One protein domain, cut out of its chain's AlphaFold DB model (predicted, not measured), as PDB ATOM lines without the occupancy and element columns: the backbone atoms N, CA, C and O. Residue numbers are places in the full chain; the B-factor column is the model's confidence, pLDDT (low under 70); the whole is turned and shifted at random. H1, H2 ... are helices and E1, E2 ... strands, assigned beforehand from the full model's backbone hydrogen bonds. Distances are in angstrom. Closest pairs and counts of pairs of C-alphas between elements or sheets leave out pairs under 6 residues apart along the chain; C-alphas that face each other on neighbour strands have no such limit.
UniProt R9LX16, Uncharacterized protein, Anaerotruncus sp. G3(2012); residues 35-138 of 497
ATOM      1  N   ILE A  35     -14.240  16.407  -4.668       84.69
ATOM      2  CA  ILE A  35     -13.562  17.049  -3.538       84.69
ATOM      3  C   ILE A  35     -12.924  15.961  -2.686       84.69
ATOM      4  O   ILE A  35     -13.585  15.000  -2.287       84.69
ATOM      5  N   LYS A  36     -11.635  16.117  -2.379       90.62
ATOM      6  CA  LYS A  36     -10.922  15.259  -1.434       90.62
ATOM      7  C   LYS A  36     -10.298  16.075  -0.324       90.62
ATOM      8  O   LYS A  36      -9.277  16.733  -0.515       90.62
ATOM      9  N   THR A  37     -10.860  15.936   0.864       93.25
ATOM     10  CA  THR A  37     -10.299  16.528   2.072       93.25
ATOM     11  C   THR A  37      -9.017  15.807   2.480       93.25
ATOM     12  O   THR A  37      -8.967  14.580   2.625       93.25
ATOM     13  N   ALA A  38      -7.950  16.575   2.665       94.69
ATOM     14  CA  ALA A  38      -6.675  16.068   3.127       94.69
ATOM     15  C   ALA A  38      -6.758  15.588   4.580       94.69
ATOM     16  O   ALA A  38      -7.391  16.189   5.445       94.69
ATOM     17  N   THR A  39      -6.011  14.533   4.888       95.75
ATOM     18  CA  THR A  39      -5.724  14.161   6.273       95.75
ATOM     19  C   THR A  39      -4.635  15.084   6.813       95.75
ATOM     20  O   THR A  39      -3.468  14.948   6.442       95.75
ATOM     21  N   ILE A  40      -5.010  16.012   7.690       93.25
ATOM     22  CA  ILE A  40      -4.119  16.944   8.394       93.25
ATOM     23  C   ILE A  40      -4.595  17.121   9.844       93.25
ATOM     24  O   ILE A  40      -5.739  16.815  10.178       93.25
ATOM     25  N   VAL A  41      -3.712  17.578  10.736       92.81
ATOM     26  CA  VAL A  41      -4.117  17.984  12.090       92.81
ATOM     27  C   VAL A  41      -5.059  19.184  11.969       92.81
ATOM     28  O   VAL A  41      -4.639  20.211  11.454       92.81
ATOM     29  N   LYS A  42      -6.310  19.052  12.430       90.50
ATOM     30  CA  LYS A  42      -7.324  20.111  12.288       90.50
ATOM     31  C   LYS A  42      -7.024  21.345  13.138       90.50
ATOM     32  O   LYS A  42      -7.077  22.448  12.618       90.50
ATOM     33  N   GLN A  43      -6.655  21.182  14.412       93.38
ATOM     34  CA  GLN A  43      -6.330  22.324  15.275       93.38
ATOM     35  C   GLN A  43      -4.979  22.933  14.871       93.38
ATOM     36  O   GLN A  43      -3.918  22.379  15.171       93.38
ATOM     37  N   ALA A  44      -5.020  24.076  14.194       90.75
ATOM     38  CA  ALA A  44      -3.850  24.764  13.661       90.75
ATOM     39  C   ALA A  44      -3.408  25.964  14.502       90.75
ATOM     40  O   ALA A  44      -2.243  26.359  14.416       90.75
ATOM     41  N   ALA A  45      -4.291  26.508  15.336       90.69
ATOM     42  CA  ALA A  45      -3.970  27.571  16.276       90.69
ATOM     43  C   ALA A  45      -4.849  27.516  17.528       90.69
ATOM     44  O   ALA A  45      -5.921  26.923  17.513       90.69
ATOM     45  N   THR A  46      -4.397  28.135  18.612       90.75
ATOM     46  CA  THR A  46      -5.172  28.306  19.848       90.75
ATOM     47  C   THR A  46      -4.926  29.688  20.429       90.75
ATOM     48  O   THR A  46      -3.810  30.203  20.330       90.75
ATOM     49  N   GLU A  47      -5.925  30.251  21.095       88.38
ATOM     50  CA  GLU A  47      -5.761  31.476  21.873       88.38
ATOM     51  C   GLU A  47      -5.075  31.173  23.214       88.38
ATOM     52  O   GLU A  47      -5.489  30.295  23.976       88.38
ATOM     53  N   GLY A  48      -3.968  31.866  23.476       82.38
ATOM     54  CA  GLY A  48      -3.242  31.808  24.736       82.38
ATOM     55  C   GLY A  48      -3.946  32.591  25.843       82.38
ATOM     56  O   GLY A  48      -4.810  33.427  25.600       82.38
ATOM     57  N   ALA A  49      -3.526  32.373  27.090       79.62
ATOM     58  CA  ALA A  49      -4.090  33.072  28.249       79.62
ATOM     59  C   ALA A  49      -3.878  34.605  28.227       79.62
ATOM     60  O   ALA A  49      -4.508  35.318  29.004       79.62
ATOM     61  N   ASP A  50      -2.985  35.107  27.369       81.62
ATOM     62  CA  ASP A  50      -2.717  36.527  27.125       81.62
ATOM     63  C   ASP A  50      -3.491  37.099  25.919       81.62
ATOM     64  O   ASP A  50      -3.201  38.214  25.486       81.62
ATOM     65  N   GLY A  51      -4.448  36.342  25.368       80.62
ATOM     66  CA  GLY A  51      -5.242  36.718  24.194       80.62
ATOM     67  C   GLY A  51      -4.481  36.626  22.868       80.62
ATOM     68  O   GLY A  51      -4.977  37.065  21.834       80.62
ATOM     69  N   LYS A  52      -3.248  36.093  22.866       84.12
ATOM     70  CA  LYS A  52      -2.458  35.938  21.638       84.12
ATOM     71  C   LYS A  52      -2.721  34.605  20.970       84.12
ATOM     72  O   LYS A  52      -2.730  33.560  21.616       84.12
ATOM     73  N   ILE A  53      -2.823  34.631  19.647       86.50
ATOM     74  CA  ILE A  53      -2.979  33.419  18.850       86.50
ATOM     75  C   ILE A  53      -1.625  32.729  18.670       86.50
ATOM     76  O   ILE A  53      -0.665  33.316  18.168       86.50
ATOM     77  N   VAL A  54      -1.550  31.461  19.076       88.50
ATOM     78  CA  VAL A  54      -0.353  30.617  18.975       88.50
ATOM     79  C   VAL A  54      -0.594  29.513  17.952       88.50
ATOM     80  O   VAL A  54      -1.539  28.736  18.079       88.50
ATOM     81  N   LEU A  55       0.285  29.414  16.949       90.25
ATOM     82  CA  LEU A  55       0.208  28.366  15.930       90.25
ATOM     83  C   LEU A  55       0.653  27.011  16.492       90.25
ATOM     84  O   LEU A  55       1.736  26.876  17.064       90.25
ATOM     85  N   ALA A  56      -0.155  25.982  16.255       90.81
ATOM     86  CA  ALA A  56       0.166  24.616  16.618       90.81
ATOM     87  C   ALA A  56       1.262  24.054  15.701       90.81
ATOM     88  O   ALA A  56       1.273  24.269  14.484       90.81
ATOM     89  N   THR A  57       2.185  23.289  16.285       92.38
ATOM     90  CA  THR A  57       3.178  22.505  15.538       92.38
ATOM     91  C   THR A  57       2.753  21.053  15.419       92.38
ATOM     92  O   THR A  57       2.153  20.510  16.345       92.38
ATOM     93  N   THR A  58       3.134  20.389  14.330       91.75
ATOM     94  CA  THR A  58       2.781  18.987  14.085       91.75
ATOM     95  C   THR A  58       3.986  18.140  13.698       91.75
ATOM     96  O   THR A  58       4.845  18.539  12.911       91.75
ATOM     97  N   LYS A  59       4.029  16.922  14.245       93.00
ATOM     98  CA  LYS A  59       4.948  15.850  13.826       93.00
ATOM     99  C   LYS A  59       4.282  14.856  12.872       93.00
ATOM    100  O   LYS A  59       4.966  14.016  12.301       93.00
ATOM    101  N   THR A  60       2.966  14.953  12.710       93.62
ATOM    102  CA  THR A  60       2.180  14.100  11.821       93.62
ATOM    103  C   THR A  60       2.283  14.625  10.396       93.62
ATOM    104  O   THR A  60       2.312  15.836  10.177       93.62
ATOM    105  N   ASN A  61       2.345  13.723   9.421       94.69
ATOM    106  CA  ASN A  61       2.358  14.098   8.011       94.69
ATOM    107  C   ASN A  61       0.955  14.513   7.563       94.69
ATOM    108  O   ASN A  61      -0.013  13.838   7.904       94.69
ATOM    109  N   ALA A  62       0.869  15.556   6.740       95.69
ATOM    110  CA  ALA A  62      -0.344  15.853   5.995       95.69
ATOM    111  C   ALA A  62      -0.350  15.044   4.691       95.69
ATOM    112  O   ALA A  62       0.695  14.915   4.037       95.69
ATOM    113  N   THR A  63      -1.494  14.469   4.321       96.31
ATOM    114  CA  THR A  63      -1.615  13.632   3.118       96.31
ATOM    115  C   THR A  63      -2.955  13.779   2.421       96.31
ATOM    116  O   THR A  63      -3.981  13.855   3.088       96.31
ATOM    117  N   VAL A  64      -2.955  13.681   1.096       96.62
ATOM    118  CA  VAL A  64      -4.162  13.506   0.273       96.62
ATOM    119  C   VAL A  64      -3.839  12.559  -0.884       96.62
ATOM    120  O   VAL A  64      -2.687  12.491  -1.316       96.62
ATOM    121  N   THR A  65      -4.825  11.803  -1.363       93.62
ATOM    122  CA  THR A  65      -4.654  10.905  -2.515       93.62
ATOM    123  C   THR A  65      -5.567  11.342  -3.649       93.62
ATOM    124  O   THR A  65      -6.778  11.139  -3.573       93.62
ATOM    125  N   ILE A  66      -4.987  11.887  -4.714       87.19
ATOM    126  CA  ILE A  66      -5.686  12.369  -5.915       87.19
ATOM    127  C   ILE A  66      -5.162  11.621  -7.140       87.19
ATOM    128  O   ILE A  66      -3.976  11.315  -7.194       87.19
ATOM    129  N   ASP A  67      -6.057  11.213  -8.046       79.38
ATOM    130  CA  ASP A  67      -5.748  10.397  -9.239       79.38
ATOM    131  C   ASP A  67      -4.764   9.228  -8.991       79.38
ATOM    132  O   ASP A  67      -3.843   8.958  -9.755       79.38
ATOM    133  N   GLY A  68      -4.934   8.526  -7.863       80.88
ATOM    134  CA  GLY A  68      -4.086   7.390  -7.472       80.88
ATOM    135  C   GLY A  68      -2.701   7.762  -6.921       80.88
ATOM    136  O   GLY A  68      -1.993   6.887  -6.417       80.88
ATOM    137  N   VAL A  69      -2.325   9.044  -6.929       84.19
ATOM    138  CA  VAL A  69      -1.063   9.558  -6.388       84.19
ATOM    139  C   VAL A  69      -1.263  10.031  -4.949       84.19
ATOM    140  O   VAL A  69      -2.062  10.922  -4.660       84.19
ATOM    141  N   LYS A  70      -0.501   9.451  -4.015       93.75
ATOM    142  CA  LYS A  70      -0.479   9.900  -2.617       93.75
ATOM    143  C   LYS A  70       0.486  11.071  -2.454       93.75
ATOM    144  O   LYS A  70       1.701  10.883  -2.384       93.75
ATOM    145  N   LEU A  71      -0.059  12.271  -2.308       95.12
ATOM    146  CA  LEU A  71       0.695  13.457  -1.927       95.12
ATOM    147  C   LEU A  71       0.919  13.462  -0.413       95.12
ATOM    148  O   LEU A  71       0.028  13.144   0.375       95.12
ATOM    149  N   SER A  72       2.132  13.818   0.011       95.56
ATOM    150  CA  SER A  72       2.474  13.905   1.430       95.56
ATOM    151  C   SER A  72       3.432  15.051   1.718       95.56
ATOM    152  O   SER A  72       4.411  15.256   0.992       95.56
ATOM    153  N   VAL A  73       3.177  15.774   2.807       95.88
ATOM    154  CA  VAL A  73       4.100  16.747   3.395       95.88
ATOM    155  C   VAL A  73       4.458  16.275   4.803       95.88
ATOM    156  O   VAL A  73       3.558  16.115   5.632       95.88
ATOM    157  N   PRO A  74       5.746  16.032   5.103       93.25
ATOM    158  CA  PRO A  74       6.142  15.542   6.411       93.25
ATOM    159  C   PRO A  74       5.895  16.580   7.511       93.25
ATOM    160  O   PRO A  74       5.986  17.786   7.274       93.25
ATOM    161  N   GLY A  75       5.566  16.104   8.712       90.19
ATOM    162  CA  GLY A  75       5.629  16.921   9.925       90.19
ATOM    163  C   GLY A  75       7.074  17.085  10.408       90.19
ATOM    164  O   GLY A  75       8.004  16.496   9.853       90.19
ATOM    165  N   GLY A  76       7.291  17.872  11.459       86.44
ATOM    166  CA  GLY A  76       8.632  18.055  12.009       86.44
ATOM    167  C   GLY A  76       8.695  19.001  13.201       86.44
ATOM    168  O   GLY A  76       7.745  19.716  13.515       86.44
ATOM    169  N   ASN A  77       9.845  19.018  13.876       84.31
ATOM    170  CA  ASN A  77      10.077  19.963  14.967       84.31
ATOM    171  C   ASN A  77      10.014  21.399  14.424       84.31
ATOM    172  O   ASN A  77      10.772  21.751  13.523       84.31
ATOM    173  N   GLY A  78       9.106  22.210  14.970       84.06
ATOM    174  CA  GLY A  78       8.910  23.602  14.553       84.06
ATOM    175  C   GLY A  78       8.092  23.793  13.269       84.06
ATOM    176  O   GLY A  78       7.899  24.930  12.853       84.06
ATOM    177  N   VAL A  79       7.583  22.722  12.644       89.19
ATOM    178  CA  VAL A  79       6.669  22.838  11.496       89.19
ATOM    179  C   VAL A  79       5.271  23.146  12.015       89.19
ATOM    180  O   VAL A  79       4.670  22.320  12.707       89.19
ATOM    181  N   THR A  80       4.748  24.328  11.689       92.44
ATOM    182  CA  THR A  80       3.370  24.694  12.033       92.44
ATOM    183  C   THR A  80       2.382  23.982  11.119       92.44
ATOM    184  O   THR A  80       2.682  23.753   9.943       92.44
ATOM    185  N   VAL A  81       1.191  23.674  11.633       92.00
ATOM    186  CA  VAL A  81       0.107  23.075  10.836       92.00
ATOM    187  C   VAL A  81      -0.224  23.949   9.622       92.00
ATOM    188  O   VAL A  81      -0.312  23.438   8.510       92.00
ATOM    189  N   VAL A  82      -0.271  25.274   9.794       89.88
ATOM    190  CA  VAL A  82      -0.505  26.237   8.702       89.88
ATOM    191  C   VAL A  82       0.573  26.140   7.615       89.88
ATOM    192  O   VAL A  82       0.262  26.092   6.426       89.88
ATOM    193  N   SER A  83       1.856  26.061   7.992       90.38
ATOM    194  CA  SER A  83       2.943  25.918   7.010       90.38
ATOM    195  C   SER A  83       2.883  24.584   6.261       90.38
ATOM    196  O   SER A  83       3.239  24.513   5.084       90.38
ATOM    197  N   GLN A  84       2.419  23.526   6.932       93.06
ATOM    198  CA  GLN A  84       2.233  22.210   6.337       93.06
ATOM    199  C   GLN A  84       1.047  22.199   5.364       93.06
ATOM    200  O   GLN A  84       1.190  21.669   4.265       93.06
ATOM    201  N   ALA A  85      -0.071  22.830   5.736       91.56
ATOM    202  CA  ALA A  85      -1.255  22.996   4.896       91.56
ATOM    203  C   ALA A  85      -0.916  23.713   3.584       91.56
ATOM    204  O   ALA A  85      -1.189  23.182   2.512       91.56
ATOM    205  N   ARG A  86      -0.201  24.845   3.651       90.50
ATOM    206  CA  ARG A  86       0.244  25.593   2.458       90.50
ATOM    207  C   ARG A  86       1.131  24.772   1.534       90.50
ATOM    208  O   ARG A  86       0.954  24.790   0.325       90.50
ATOM    209  N   LYS A  87       2.081  24.020   2.095       92.62
ATOM    210  CA  LYS A  87       2.939  23.132   1.297       92.62
ATOM    211  C   LYS A  87       2.155  21.988   0.664       92.62
ATOM    212  O   LYS A  87       2.546  21.510  -0.394       92.62
ATOM    213  N   LEU A  88       1.107  21.497   1.328       92.69
ATOM    214  CA  LEU A  88       0.266  20.450   0.761       92.69
ATOM    215  C   LEU A  88      -0.606  21.012  -0.362       92.69
ATOM    216  O   LEU A  88      -0.664  20.380  -1.409       92.69
ATOM    217  N   ALA A  89      -1.184  22.201  -0.176       89.00
ATOM    218  CA  ALA A  89      -1.907  22.928  -1.216       89.00
ATOM    219  C   ALA A  89      -1.039  23.127  -2.467       89.00
ATOM    220  O   ALA A  89      -1.406  22.658  -3.534       89.00
ATOM    221  N   GLN A  90       0.197  23.615  -2.309       86.94
ATOM    222  CA  GLN A  90       1.162  23.724  -3.416       86.94
ATOM    223  C   GLN A  90       1.426  22.390  -4.133       86.94
ATOM    224  O   GLN A  90       1.659  22.358  -5.337       86.94
ATOM    225  N   LYS A  91       1.426  21.266  -3.405       90.06
ATOM    226  CA  LYS A  91       1.580  19.939  -4.019       90.06
ATOM    227  C   LYS A  91       0.325  19.481  -4.753       90.06
ATOM    228  O   LYS A  91       0.468  18.756  -5.730       90.06
ATOM    229  N   ILE A  92      -0.861  19.840  -4.265       86.75
ATOM    230  CA  ILE A  92      -2.138  19.565  -4.931       86.75
ATOM    231  C   ILE A  92      -2.208  20.375  -6.224       86.75
ATOM    232  O   ILE A  92      -2.384  19.784  -7.280       86.75
ATOM    233  N   GLU A  93      -1.946  21.680  -6.149       81.38
ATOM    234  CA  GLU A  93      -1.878  22.592  -7.299       81.38
ATOM    235  C   GLU A  93      -0.807  22.171  -8.312       81.38
ATOM    236  O   GLU A  93      -0.896  22.507  -9.483       81.38
ATOM    237  N   ALA A  94       0.215  21.409  -7.907       77.50
ATOM    238  CA  ALA A  94       1.195  20.838  -8.831       77.50
ATOM    239  C   ALA A  94       0.643  19.657  -9.653       77.50
ATOM    240  O   ALA A  94       1.226  19.318 -10.680       77.50
ATOM    241  N   VAL A  95      -0.495  19.069  -9.280       76.81
ATOM    242  CA  VAL A  95      -1.181  18.021 -10.055       76.81
ATOM    243  C   VAL A  95      -2.143  18.665 -11.056       76.81
ATOM    244  O   VAL A  95      -2.779  19.672 -10.761       76.81
ATOM    245  N   ASN A  96      -2.189  18.164 -12.289       71.50
ATOM    246  CA  ASN A  96      -3.004  18.760 -13.353       71.50
ATOM    247  C   ASN A  96      -4.491  18.472 -13.136       71.50
ATOM    248  O   ASN A  96      -4.846  17.366 -12.741       71.50
ATOM    249  N   GLY A  97      -5.348  19.467 -13.385       70.88
ATOM    250  CA  GLY A  97      -6.795  19.362 -13.165       70.88
ATOM    251  C   GLY A  97      -7.236  19.423 -11.696       70.88
ATOM    252  O   GLY A  97      -8.416  19.208 -11.419       70.88
ATOM    253  N   TRP A  98      -6.319  19.717 -10.766       77.56
ATOM    254  CA  TRP A  98      -6.611  19.877  -9.342       77.56
ATOM    255  C   TRP A  98      -6.228  21.269  -8.847       77.56
ATOM    256  O   TRP A  98      -5.146  21.770  -9.148       77.56
ATOM    257  N   ASP A  99      -7.112  21.848  -8.043       77.88
ATOM    258  CA  ASP A  99      -6.880  23.066  -7.273       77.88
ATOM    259  C   ASP A  99      -6.871  22.741  -5.773       77.88
ATOM    260  O   ASP A  99      -7.341  21.677  -5.344       77.88
ATOM    261  N   ALA A 100      -6.315  23.637  -4.967       85.88
ATOM    262  CA  ALA A 100      -6.281  23.501  -3.522       85.88
ATOM    263  C   ALA A 100      -7.037  24.639  -2.846       85.88
ATOM    264  O   ALA A 100      -6.772  25.815  -3.060       85.88
ATOM    265  N   GLU A 101      -7.917  24.280  -1.924       85.75
ATOM    266  CA  GLU A 101      -8.577  25.234  -1.045       85.75
ATOM    267  C   GLU A 101      -8.102  25.012   0.387       85.75
ATOM    268  O   GLU A 101      -8.058  23.883   0.880       85.75
ATOM    269  N   ILE A 102      -7.735  26.103   1.059       87.69
ATOM    270  CA  ILE A 102      -7.431  26.098   2.488       87.69
ATOM    271  C   ILE A 102      -8.527  26.878   3.207       87.69
ATOM    272  O   ILE A 102      -8.623  28.097   3.055       87.69
ATOM    273  N   ARG A 103      -9.313  26.169   4.012       87.94
ATOM    274  CA  ARG A 103     -10.426  26.710   4.797       87.94
ATOM    275  C   ARG A 103      -9.983  26.912   6.240       87.94
ATOM    276  O   ARG A 103      -9.278  26.059   6.788       87.94
ATOM    277  N   TYR A 104     -10.391  28.016   6.855       86.38
ATOM    278  CA  TYR A 104     -10.031  28.363   8.231       86.38
ATOM    279  C   TYR A 104     -11.293  28.599   9.065       86.38
ATOM    280  O   TYR A 104     -12.196  29.309   8.633       86.38
ATOM    281  N   GLY A 105     -11.340  28.026  10.267       87.38
ATOM    282  CA  GLY A 105     -12.404  28.294  11.235       87.38
ATOM    283  C   GLY A 105     -12.108  29.539  12.068       87.38
ATOM    284  O   GLY A 105     -10.989  29.701  12.572       87.38
ATOM    285  N   GLY A 106     -13.105  30.411  12.207       80.81
ATOM    286  CA  GLY A 106     -13.003  31.721  12.860       80.81
ATOM    287  C   GLY A 106     -12.734  32.880  11.892       80.81
ATOM    288  O   GLY A 106     -12.434  32.674  10.718       80.81
ATOM    289  N   THR A 107     -12.835  34.113  12.393       80.31
ATOM    290  CA  THR A 107     -12.795  35.328  11.559       80.31
ATOM    291  C   THR A 107     -11.391  35.703  11.080       80.31
ATOM    292  O   THR A 107     -10.378  35.392  11.718       80.31
ATOM    293  N   GLU A 108     -11.311  36.470   9.992       74.81
ATOM    294  CA  GLU A 108     -10.060  37.013   9.459       74.81
ATOM    295  C   GLU A 108      -9.276  37.798  10.530       74.81
ATOM    296  O   GLU A 108      -8.051  37.683  10.639       74.81
ATOM    297  N   ALA A 109      -9.986  38.557  11.373       75.56
ATOM    298  CA  ALA A 109      -9.407  39.321  12.477       75.56
ATOM    299  C   ALA A 109      -8.740  38.421  13.531       75.56
ATOM    300  O   ALA A 109      -7.656  38.750  14.020       75.56
ATOM    301  N   TRP A 110      -9.348  37.271  13.842       78.50
ATOM    302  CA  TRP A 110      -8.804  36.295  14.787       78.50
ATOM    303  C   TRP A 110      -7.452  35.762  14.294       78.50
ATOM    304  O   TRP A 110      -6.439  35.824  14.992       78.50
ATOM    305  N   TRP A 111      -7.384  35.346  13.031       78.44
ATOM    306  CA  TRP A 111      -6.169  34.792  12.425       78.44
ATOM    307  C   TRP A 111      -5.083  35.831  12.114       78.44
ATOM    308  O   TRP A 111      -3.893  35.510  12.204       78.44
ATOM    309  N   LYS A 112      -5.449  37.085  11.805       70.88
ATOM    310  CA  LYS A 112      -4.490  38.202  11.656       70.88
ATOM    311  C   LYS A 112      -3.677  38.443  12.934       70.88
ATOM    312  O   LYS A 112      -2.529  38.882  12.843       70.88
ATOM    313  N   GLY A 113      -4.186  38.035  14.103       62.97
ATOM    314  CA  GLY A 113      -3.441  37.995  15.368       62.97
ATOM    315  C   GLY A 113      -2.172  37.123  15.347       62.97
ATOM    316  O   GLY A 113      -1.272  37.341  16.156       62.97
ATOM    317  N   ALA A 114      -2.043  36.185  14.397       64.06
ATOM    318  CA  ALA A 114      -0.853  35.351  14.191       64.06
ATOM    319  C   ALA A 114       0.151  35.922  13.156       64.06
ATOM    320  O   ALA A 114       1.179  35.296  12.877       64.06
ATOM    321  N   SER A 115      -0.105  37.113  12.587       53.00
ATOM    322  CA  SER A 115       0.789  37.927  11.726       53.00
ATOM    323  C   SER A 115       1.348  37.291  10.434       53.00
ATOM    324  O   SER A 115       2.217  37.875   9.791       53.00
ATOM    325  N   THR A 116       0.882  36.104  10.026       55.25
ATOM    326  CA  THR A 116       1.511  35.308   8.942       55.25
ATOM    327  C   THR A 116       0.533  34.751   7.893       55.25
ATOM    328  O   THR A 116       0.918  33.911   7.067       55.25
ATOM    329  N   ILE A 117      -0.734  35.185   7.902       59.03
ATOM    330  CA  ILE A 117      -1.799  34.696   7.010       59.03
ATOM    331  C   ILE A 117      -2.389  35.856   6.205       59.03
ATOM    332  O   ILE A 117      -2.913  36.795   6.788       59.03
ATOM    333  N   ASN A 118      -2.269  35.777   4.874       47.12
ATOM    334  CA  ASN A 118      -2.644  36.859   3.951       47.12
ATOM    335  C   ASN A 118      -3.986  36.611   3.229       47.12
ATOM    336  O   ASN A 118      -4.549  37.548   2.678       47.12
ATOM    337  N   HIS A 119      -4.491  35.371   3.219       52.56
ATOM    338  CA  HIS A 119      -5.782  35.006   2.627       52.56
ATOM    339  C   HIS A 119      -6.461  33.917   3.455       52.56
ATOM    340  O   HIS A 119      -5.819  32.928   3.822       52.56
ATOM    341  N   ILE A 120      -7.737  34.145   3.767       59.84
ATOM    342  CA  ILE A 120      -8.555  33.335   4.668       59.84
ATOM    343  C   ILE A 120      -9.905  33.133   3.990       59.84
ATOM    344  O   ILE A 120     -10.628  34.098   3.760       59.84
ATOM    345  N   TYR A 121     -10.223  31.883   3.670       61.62
ATOM    346  CA  TYR A 121     -11.587  31.474   3.365       61.62
ATOM    347  C   TYR A 121     -12.228  31.050   4.683       61.62
ATOM    348  O   TYR A 121     -11.878  29.997   5.228       61.62
ATOM    349  N   GLU A 122     -13.075  31.923   5.226       71.12
ATOM    350  CA  GLU A 122     -13.822  31.648   6.452       71.12
ATOM    351  C   GLU A 122     -14.768  30.468   6.209       71.12
ATOM    352  O   GLU A 122     -15.451  30.389   5.187       71.12
ATOM    353  N   ALA A 123     -14.749  29.510   7.129       76.25
ATOM    354  CA  ALA A 123     -15.575  28.317   7.072       76.25
ATOM    355  C   ALA A 123     -16.425  28.227   8.336       76.25
ATOM    356  O   ALA A 123     -15.915  27.912   9.412       76.25
ATOM    357  N   ASP A 124     -17.723  28.486   8.184       75.19
ATOM    358  CA  ASP A 124     -18.696  28.523   9.284       75.19
ATOM    359  C   ASP A 124     -18.889  27.159   9.976       75.19
ATOM    360  O   ASP A 124     -19.365  27.079  11.109       75.19
ATOM    361  N   ASP A 125     -18.517  26.066   9.305       83.69
ATOM    362  CA  ASP A 125     -18.532  24.693   9.816       83.69
ATOM    363  C   ASP A 125     -17.274  24.316  10.623       83.69
ATOM    364  O   ASP A 125     -17.267  23.274  11.289       83.69
ATOM    365  N   LEU A 126     -16.224  25.144  10.602       84.19
ATOM    366  CA  LEU A 126     -14.985  24.935  11.352       84.19
ATOM    367  C   LEU A 126     -14.944  25.806  12.612       84.19
ATOM    368  O   LEU A 126     -15.373  26.956  12.625       84.19
ATOM    369  N   ARG A 127     -14.378  25.264  13.695       89.38
ATOM    370  CA  ARG A 127     -14.212  26.022  14.946       89.38
ATOM    371  C   ARG A 127     -13.016  26.962  14.863       89.38
ATOM    372  O   ARG A 127     -12.057  26.685  14.145       89.38
ATOM    373  N   ASP A 128     -13.022  28.009  15.683       87.38
ATOM    374  CA  ASP A 128     -11.892  28.934  15.814       87.38
ATOM    375  C   ASP A 128     -10.555  28.192  15.983       87.38
ATOM    376  O   ASP A 128     -10.372  27.350  16.874       87.38
ATOM    377  N   GLY A 129      -9.602  28.501  15.102       86.88
ATOM    378  CA  GLY A 129      -8.275  27.891  15.113       86.88
ATOM    379  C   GLY A 129      -8.159  26.556  14.381       86.88
ATOM    380  O   GLY A 129      -7.056  26.000  14.328       86.88
ATOM    381  N   GLU A 130      -9.244  26.038  13.802       92.25
ATOM    382  CA  GLU A 130      -9.219  24.863  12.934       92.25
ATOM    383  C   GLU A 130      -8.869  25.220  11.481       92.25
ATOM    384  O   GLU A 130      -9.116  26.328  11.006       92.25
ATOM    385  N   ILE A 131      -8.268  24.264  10.771       90.69
ATOM    386  CA  ILE A 131      -7.930  24.365   9.351       90.69
ATOM    387  C   ILE A 131      -8.337  23.091   8.613       90.69
ATOM    388  O   ILE A 131      -8.243  21.979   9.148       90.69
ATOM    389  N   GLU A 132      -8.711  23.247   7.351       92.06
ATOM    390  CA  GLU A 132      -8.963  22.157   6.419       92.06
ATOM    391  C   GLU A 132      -8.280  22.449   5.081       92.06
ATOM    392  O   GLU A 132      -8.151  23.602   4.673       92.06
ATOM    393  N   VAL A 133      -7.797  21.399   4.413       91.25
ATOM    394  CA  VAL A 133      -7.258  21.500   3.052       91.25
ATOM    395  C   VAL A 133      -8.060  20.570   2.164       91.25
ATOM    396  O   VAL A 133      -8.057  19.360   2.394       91.25
ATOM    397  N   ASN A 134      -8.699  21.123   1.145       90.12
ATOM    398  CA  ASN A 134      -9.461  20.380   0.155       90.12
ATOM    399  C   ASN A 134      -8.705  20.377  -1.170       90.12
ATOM    400  O   ASN A 134      -8.246  21.416  -1.638       90.12
ATOM    401  N   ALA A 135      -8.554  19.195  -1.760       88.50
ATOM    402  CA  ALA A 135      -8.184  19.061  -3.159       88.50
ATOM    403  C   ALA A 135      -9.467  19.057  -3.988       88.50
ATOM    404  O   ALA A 135     -10.363  18.252  -3.726       88.50
ATOM    405  N   LEU A 136      -9.549  19.952  -4.961       82.38
ATOM    406  CA  LEU A 136     -10.740  20.226  -5.750       82.38
ATOM    407  C   LEU A 136     -10.464  19.845  -7.204       82.38
ATOM    408  O   LEU A 136      -9.569  20.410  -7.830       82.38
ATOM    409  N   LYS A 137     -11.186  18.859  -7.736       78.94
ATOM    410  CA  LYS A 137     -11.031  18.418  -9.123       78.94
ATOM    411  C   LYS A 137     -11.872  19.286 -10.038       78.94
ATOM    412  O   LYS A 137     -13.084  19.413  -9.851       78.94
ATOM    413  N   SER A 138     -11.230  19.853 -11.044       70.75
ATOM    414  CA  SER A 138     -11.899  20.717 -12.003       70.75
ATOM    415  C   SER A 138     -12.992  19.950 -12.785       70.75
ATOM    416  O   SER A 138     -12.860  18.738 -13.018       70.75
TER     417      SER A 138
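What this domain is: This is residues 35 to 138 of the 497 residues of an uncharacterized protein of Anaerotruncus sp. G3(2012) (UniProt R9LX16). A single long helix, H1, sits in a trough between the three-stranded sheet E1 E7 E6, over one face of which it runs, and the hairpin E4 E5, which packs on another side of it. A second hairpin, E2 and E3, makes one end of the longest axis, with the short helix H2 beside E3 and the turn of the E4 E5 hairpin at the opposite end. The printed part has 104 residues, with seven named strands and two named helices in the order E1 E2 E3 E4 E5 H1 E6 H2 E7; the three sheets, E1 - E7 - E6, E2 - E3 and E4 - E5, are antiparallel. The class is mixed, helices and strands, with 51 residues, under half, in named elements. The whole is compact, with a radius of gyration of the C-alphas of 13.5 A, and elongated, spanning 45 by 29 by 20 A.

Where its parts are: E1, residues 35 to 37, begins at C-alpha 35 at (-13.562, 17.049, -3.538). E2 is residues 45 to 47 and E3 residues 53 to 55. E4, residues 62 to 66, is 13.5 A long, and E5, residues 69 to 73, 13.2 A. H1, residues 81 to 93, is 18.2 A long and begins at C-alpha 81 at (0.107, 23.075, 10.836). E6, residues 98 to 104, is 19.8 A long. H2 is residues 108 to 112. E7, residues 131 to 137, is 19.7 A long and ends at C-alpha 137 at (-11.031, 18.418, -9.123).

How they stand to each other: E7 is the inner strand of its sheet. It is antiparallel to E1, with N 36 and O 135 at 2.8 A, and to E6, with N 134 and O 101 at 2.8 A. H1 is on this sheet at a height of 8.8 A, over E7 and E6, and runs along the strands, at 6 degrees to E6 on the local plane; the closest C-alphas of H1 and E6, Ala 89 and Ala 100, are 5.0 A apart. H1 and the sheet E1 E7 E6 form two layers, a helix on one face of a sheet. The hairpin E4 and E5 has N 71 and O 64 at 2.8 A; the closest C-alphas of E5 and H1, Val 73 and Leu 88, are 5.9 A apart. The closest C-alphas of E1 and E4, Thr 37 and Val 64, are 7.1 A apart. The hairpin E2 and E3 has N 54 and O 46 at 2.9 A. The closest C-alphas of E3 and H2, Ile 53 and Trp 111, are 7.3 A apart; H2 is not on the sheet E1 E7 E6, and H1 and H2 are apart. In H1 and H2 every O i to N i+4 pair is within hydrogen-bond range.

The domain as a whole: The two C-alphas farthest apart, those of Asp 50 and Gly 68, are 45.3 A apart. The printed part has no cut. The link from H2 to E7, residues 113 to 130, is long; within it residues 121 to 122 pair in parallel with residues 103 to 104 of E6. The mean pLDDT of the printed part is 84.2, and residues 113 to 121 are under 70.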